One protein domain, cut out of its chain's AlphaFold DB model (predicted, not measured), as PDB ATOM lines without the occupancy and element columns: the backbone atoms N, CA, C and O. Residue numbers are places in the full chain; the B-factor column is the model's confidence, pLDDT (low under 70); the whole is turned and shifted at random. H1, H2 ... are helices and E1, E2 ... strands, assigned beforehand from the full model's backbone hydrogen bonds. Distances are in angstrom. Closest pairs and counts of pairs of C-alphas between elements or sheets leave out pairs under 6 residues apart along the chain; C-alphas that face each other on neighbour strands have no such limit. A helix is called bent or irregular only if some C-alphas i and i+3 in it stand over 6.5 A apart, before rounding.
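AT A GLANCE: This is residues 83 to 124 of the 124 residues of an uncharacterized protein of Thermoplasmata archaeon (UniProt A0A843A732). A small head, made of the two-stranded hairpin E1 and E2 and a looped stretch before it, residues 83 to 98, has one helix, H1, leaving it like an arm. The stretch folds back on itself and is tied to E1 by a short pairing of residues 83 to 84, while the first part of H1 stays near the hairpin and residues 116 to 124, the rest of the helix and the tail after it, stick out free and make much of the length. The printed part has 42 residues with two named strands and one named helix, in the order E1, E2, H1 along the chain; the sheet has the order E1 - E2 and is antiparallel. The class is mixed, helices and strands, with under half of the residues in named elements. The whole is elongated, spanning 31 by 20 by 12 A, and only just compact, close to loose, with a radius of gyration of the C-alphas of 10.8 A.

IN THESE COORDINATES: E1 is the strand of residues 99 to 102, Leu 99 to Asp 102, and measures 9.6 A from first to last C-alpha. It begins at C-alpha 99 at (-21.874, 32.500, -23.690). E2 is the strand of residues 105 to 107, Ile 105 to Leu 107, and measures 6.4 A; its C-alpha 107 is at (-16.881, 30.343, -24.971). H1 is the helix of residues 109 to 120, Glu 109 to Asn 120, and measures 16.4 A. Its first C-alpha, 109, is at (-15.630, 35.416, -20.986), and its last, 120, is at (-0.333, 36.880, -26.817). H1 is not bent. Residues 83 to 98 hold no named element, and their C-alphas lie 6 to 14 A from the mean of the C-alphas.

HOW THE PARTS SIT: E1 and E2 form a hairpin of antiparallel neighbour strands, with an angle of 148 degrees between their N-to-C directions. Among the C-alphas that face each other across it are those of Asn 101 and Val 106, 4.4 A apart, and those of Asp 102 and Ile 105, 5.2 A apart. N 102 and O 105 are within hydrogen-bond range at 2.8 A, and N 105 and O 102 at 3.0 A. Residues 83 to 84 pair antiparallel with residues 99 to 100 of E1. Within the long unnamed stretch, residues 87 to 88 pair antiparallel with residues 95 to 96. H1 and E1 have 1 pair of C-alphas within 8 A, those of Leu 99 and Glu 109, 7.4 A apart, and their centres are 13.0 A apart. Within 10 A, H1 has 4 pairs of C-alphas with E1 and 4 with E2, made by its residues 109 to 115. In H1 every O i to N i+4 pair is within hydrogen-bond range.

THE WHOLE: The two C-alphas farthest apart are those of Glu 85 and Lys 123, at 31.6 A, and the C-alphas of Tyr 83 and Leu 124, the first and last printed, are 30.1 A apart. Residues 116 to 124 stand free, of which 116 to 120 belong to H1. Without them the body has 33 residues, spans 20 by 16 by 12 A and has a radius of gyration of 8.2 A. The printed part has no cut, and it ends at residue 124, the chain's last residue. The links E1 to E2, with 2 residues between, and E2 to H1, with 1 residue between, are tight. The mean pLDDT of the printed part is 85.2. Confidence is low, under 70, in residues 118 to 124 of this model.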
ATOM      1  N   TYR A  83     -26.125  35.703 -27.875       94.00
ATOM      2  CA  TYR A  83     -25.571  35.058 -26.693       94.00
ATOM      3  C   TYR A  83     -26.532  33.983 -26.164       94.00
ATOM      4  O   TYR A  83     -27.674  33.888 -26.621       94.00
ATOM      5  N   LEU A  84     -26.059  33.174 -25.216       93.94
ATOM      6  CA  LEU A  84     -26.872  32.277 -24.389       93.94
ATOM      7  C   LEU A  84     -26.632  32.599 -22.916       93.94
ATOM      8  O   LEU A  84     -25.500  32.904 -22.538       93.94
ATOM      9  N   GLU A  85     -27.676  32.483 -22.103       91.94
ATOM     10  CA  GLU A  85     -27.603  32.559 -20.639       91.94
ATOM     11  C   GLU A  85     -27.731  31.156 -20.040       91.94
ATOM     12  O   GLU A  85     -28.279  30.257 -20.681       91.94
ATOM     13  N   ASP A  86     -27.197  30.972 -18.832       91.00
ATOM     14  CA  ASP A  86     -27.291  29.741 -18.033       91.00
ATOM     15  C   ASP A  86     -26.948  28.452 -18.806       91.00
ATOM     16  O   ASP A  86     -27.576  27.397 -18.658       91.00
ATOM     17  N   ALA A  87     -25.912  28.528 -19.644       93.00
ATOM     18  CA  ALA A  87     -25.500  27.466 -20.553       93.00
ATOM     19  C   ALA A  87     -24.121  26.902 -20.185       93.00
ATOM     20  O   ALA A  87     -23.268  27.588 -19.624       93.00
ATOM     21  N   GLU A  88     -23.876  25.634 -20.525       94.75
ATOM     22  CA  GLU A  88     -22.577  24.997 -20.294       94.75
ATOM     23  C   GLU A  88     -21.525  25.519 -21.283       94.75
ATOM     24  O   GLU A  88     -21.678  25.421 -22.504       94.75
ATOM     25  N   CYS A  89     -20.428  26.065 -20.760       94.81
ATOM     26  CA  CYS A  89     -19.313  26.529 -21.569       94.81
ATOM     27  C   CYS A  89     -18.528  25.344 -22.152       94.81
ATOM     28  O   CYS A  89     -17.912  24.597 -21.390       94.81
ATOM     29  N   PRO A  90     -18.380  25.225 -23.487       93.50
ATOM     30  CA  PRO A  90     -17.597  24.143 -24.095       93.50
ATOM     31  C   PRO A  90     -16.100  24.154 -23.734       93.50
ATOM     32  O   PRO A  90     -15.394  23.185 -24.006       93.50
ATOM     33  N   GLY A  91     -15.590  25.271 -23.203       92.12
ATOM     34  CA  GLY A  91     -14.181  25.446 -22.852       92.12
ATOM     35  C   GLY A  91     -13.813  24.972 -21.446       92.12
ATOM     36  O   GLY A  91     -12.729  24.414 -21.277       92.12
ATOM     37  N   CYS A  92     -14.675  25.204 -20.451       93.94
ATOM     38  CA  CYS A  92     -14.433  24.800 -19.060       93.94
ATOM     39  C   CYS A  92     -15.384  23.710 -18.549       93.94
ATOM     40  O   CYS A  92     -15.034  23.040 -17.585       93.94
ATOM     41  N   GLY A  93     -16.527  23.487 -19.207       94.19
ATOM     42  CA  GLY A  93     -17.560  22.542 -18.771       94.19
ATOM     43  C   GLY A  93     -18.462  23.071 -17.652       94.19
ATOM     44  O   GLY A  93     -19.318  22.338 -17.174       94.19
ATOM     45  N   ASP A  94     -18.285  24.326 -17.230       94.88
ATOM     46  CA  ASP A  94     -19.119  24.939 -16.197       94.88
ATOM     47  C   ASP A  94     -20.376  25.567 -16.808       94.88
ATOM     48  O   ASP A  94     -20.342  26.095 -17.924       94.88
ATOM     49  N   ASN A  95     -21.473  25.563 -16.049       94.69
ATOM     50  CA  ASN A  95     -22.641  26.379 -16.364       94.69
ATOM     51  C   ASN A  95     -22.318  27.853 -16.071       94.69
ATOM     52  O   ASN A  95     -21.877  28.186 -14.969       94.69
ATOM     53  N   VAL A  96     -22.493  28.718 -17.068       93.62
ATOM     54  CA  VAL A  96     -22.151  30.139 -16.991       93.62
ATOM     55  C   VAL A  96     -23.354  31.003 -17.340       93.62
ATOM     56  O   VAL A  96     -24.161  30.648 -18.195       93.62
ATOM     57  N   GLY A  97     -23.417  32.195 -16.746       91.19
ATOM     58  CA  GLY A  97     -24.486  33.152 -17.036       91.19
ATOM     59  C   GLY A  97     -24.417  33.766 -18.438       91.19
ATOM     60  O   GLY A  97     -25.376  34.400 -18.854       91.19
ATOM     61  N   HIS A  98     -23.306  33.611 -19.170       93.88
ATOM     62  CA  HIS A  98     -23.152  34.204 -20.497       93.88
ATOM     63  C   HIS A  98     -22.187  33.417 -21.399       93.88
ATOM     64  O   HIS A  98     -21.018  33.199 -21.057       93.88
ATOM     65  N   LEU A  99     -22.666  33.036 -22.584       95.12
ATOM     66  CA  LEU A  99     -21.874  32.500 -23.690       95.12
ATOM     67  C   LEU A  99     -22.064  33.342 -24.939       95.12
ATOM     68  O   LEU A  99     -23.186  33.648 -25.326       95.12
ATOM     69  N   GLU A 100     -20.970  33.597 -25.644       93.69
ATOM     70  CA  GLU A 100     -20.984  34.339 -26.903       93.69
ATOM     71  C   GLU A 100     -20.061  33.696 -27.940       93.69
ATOM     72  O   GLU A 100     -19.027  33.097 -27.621       93.69
ATOM     73  N   ASN A 101     -20.412  33.858 -29.212       92.12
ATOM     74  CA  ASN A 101     -19.604  33.409 -30.338       92.12
ATOM     75  C   ASN A 101     -18.510  34.437 -30.668       92.12
ATOM     76  O   ASN A 101     -18.805  35.540 -31.117       92.12
ATOM     77  N   ASP A 102     -17.243  34.059 -30.499       85.56
ATOM     78  CA  ASP A 102     -16.097  34.778 -31.061       85.56
ATOM     79  C   ASP A 102     -15.522  33.990 -32.246       85.56
ATOM     80  O   ASP A 102     -14.895  32.940 -32.085       85.56
ATOM     81  N   LYS A 103     -15.751  34.499 -33.463       83.81
ATOM     82  CA  LYS A 103     -15.175  33.984 -34.723       83.81
ATOM     83  C   LYS A 103     -15.381  32.474 -34.942       83.81
ATOM     84  O   LYS A 103     -14.483  31.773 -35.405       83.81
ATOM     85  N   GLY A 104     -16.577  31.975 -34.636       83.75
ATOM     86  CA  GLY A 104     -16.970  30.570 -34.791       83.75
ATOM     87  C   GLY A 104     -16.712  29.707 -33.554       83.75
ATOM     88  O   GLY A 104     -16.960  28.500 -33.584       83.75
ATOM     89  N   ILE A 105     -16.220  30.302 -32.467       88.75
ATOM     90  CA  ILE A 105     -15.905  29.611 -31.220       88.75
ATOM     91  C   ILE A 105     -16.791  30.180 -30.113       88.75
ATOM     92  O   ILE A 105     -16.740  31.366 -29.806       88.75
ATOM     93  N   VAL A 106     -17.596  29.317 -29.500       94.31
ATOM     94  CA  VAL A 106     -18.474  29.679 -28.381       94.31
ATOM     95  C   VAL A 106     -17.768  29.371 -27.073       94.31
ATOM     96  O   VAL A 106     -17.403  28.221 -26.828       94.31
ATOM     97  N   LEU A 107     -17.560  30.405 -26.263       94.94
ATOM     98  CA  LEU A 107     -16.881  30.343 -24.971       94.94
ATOM     99  C   LEU A 107     -17.495  31.365 -24.011       94.94
ATOM    100  O   LEU A 107     -18.051  32.371 -24.451       94.94
ATOM    101  N   CYS A 108     -17.328  31.123 -22.713       95.31
ATOM    102  CA  CYS A 108     -17.527  32.138 -21.685       95.31
ATOM    103  C   CYS A 108     -16.377  33.159 -21.693       95.31
ATOM    104  O   CYS A 108     -15.290  32.876 -22.213       95.31
ATOM    105  N   GLU A 109     -16.601  34.317 -21.074       92.25
ATOM    106  CA  GLU A 109     -15.630  35.416 -20.986       92.25
ATOM    107  C   GLU A 109     -14.278  34.953 -20.415       92.25
ATOM    108  O   GLU A 109     -13.244  35.118 -21.064       92.25
ATOM    109  N   GLU A 110     -14.273  34.232 -19.287       92.31
ATOM    110  CA  GLU A 110     -13.031  33.733 -18.680       92.31
ATOM    111  C   GLU A 110     -12.219  32.824 -19.616       92.31
ATOM    112  O   GLU A 110     -10.985  32.855 -19.645       92.31
ATOM    113  N   CYS A 111     -12.895  31.956 -20.377       92.81
ATOM    114  CA  CYS A 111     -12.221  31.076 -21.325       92.81
ATOM    115  C   CYS A 111     -11.654  31.859 -22.513       92.81
ATOM    116  O   CYS A 111     -10.581  31.497 -23.009       92.81
ATOM    117  N   LYS A 112     -12.334  32.926 -22.955       89.50
ATOM    118  CA  LYS A 112     -11.832  33.822 -24.005       89.50
ATOM    119  C   LYS A 112     -10.583  34.555 -23.544       89.50
ATOM    120  O   LYS A 112      -9.569  34.506 -24.239       89.50
ATOM    121  N   GLU A 113     -10.598  35.133 -22.348       87.69
ATOM    122  CA  GLU A 113      -9.433  35.811 -21.771       87.69
ATOM    123  C   GLU A 113      -8.226  34.873 -21.656       87.69
ATOM    124  O   GLU A 113      -7.141  35.179 -22.157       87.69
ATOM    125  N   LYS A 114      -8.417  33.673 -21.088       86.44
ATOM    126  CA  LYS A 114      -7.355  32.655 -20.976       86.44
ATOM    127  C   LYS A 114      -6.781  32.280 -22.345       86.44
ATOM    128  O   LYS A 114      -5.581  32.024 -22.459       86.44
ATOM    129  N   LYS A 115      -7.616  32.230 -23.385       80.88
ATOM    130  CA  LYS A 115      -7.179  31.947 -24.755       80.88
ATOM    131  C   LYS A 115      -6.375  33.111 -25.342       80.88
ATOM    132  O   LYS A 115      -5.286  32.871 -25.859       80.88
ATOM    133  N   HIS A 116      -6.837  34.350 -25.184       74.06
ATOM    134  CA  HIS A 116      -6.108  35.539 -25.634       74.06
ATOM    135  C   HIS A 116      -4.756  35.707 -24.930       74.06
ATOM    136  O   HIS A 116      -3.769  36.043 -25.582       74.06
ATOM    137  N   ILE A 117      -4.669  35.419 -23.627       71.00
ATOM    138  CA  ILE A 117      -3.399  35.438 -22.882       71.00
ATOM    139  C   ILE A 117      -2.418  34.410 -23.462       71.00
ATOM    140  O   ILE A 117      -1.247  34.727 -23.679       71.00
ATOM    141  N   LYS A 118      -2.891  33.191 -23.767       69.00
ATOM    142  CA  LYS A 118      -2.064  32.145 -24.396       69.00
ATOM    143  C   LYS A 118      -1.580  32.543 -25.791       69.00
ATOM    144  O   LYS A 118      -0.429  32.275 -26.119       69.00
ATOM    145  N   GLU A 119      -2.430  33.179 -26.595       68.25
ATOM    146  CA  GLU A 119      -2.086  33.630 -27.950       68.25
ATOM    147  C   GLU A 119      -1.109  34.817 -27.947       68.25
ATOM    148  O   GLU A 119      -0.242  34.896 -28.817       68.25
ATOM    149  N   ASN A 120      -1.185  35.693 -26.940       69.19
ATOM    150  CA  ASN A 120      -0.333  36.880 -26.817       69.19
ATOM    151  C   ASN A 120       0.949  36.661 -25.990       69.19
ATOM    152  O   ASN A 120       1.732  37.593 -25.815       69.19
ATOM    153  N   GLY A 121       1.198  35.447 -25.488       56.16
ATOM    154  CA  GLY A 121       2.482  35.069 -24.891       56.16
ATOM    155  C   GLY A 121       2.879  35.831 -23.618       56.16
ATOM    156  O   GLY A 121       4.061  35.834 -23.265       56.16
ATOM    157  N   GLN A 122       1.937  36.454 -22.904       49.62
ATOM    158  CA  GLN A 122       2.214  37.002 -21.575       49.62
ATOM    159  C   GLN A 122       2.331  35.843 -20.579       49.62
ATOM    160  O   GLN A 122       1.340  35.263 -20.142       49.62
ATOM    161  N   LYS A 123       3.574  35.474 -20.251       47.34
ATOM    162  CA  LYS A 123       3.874  34.650 -19.076       47.34
ATOM    163  C   LYS A 123       3.466  35.443 -17.831       47.34
ATOM    164  O   LYS A 123       3.935  36.569 -17.674       47.34
ATOM    165  N   LEU A 124       2.592  34.859 -17.005       50.94
ATOM    166  CA  LEU A 124       2.396  35.270 -15.610       50.94
ATOM    167  C   LEU A 124       3.728  35.205 -14.851       50.94
ATOM    168  O   LEU A 124       4.499  34.252 -15.119       50.94
TER     169      LEU A 124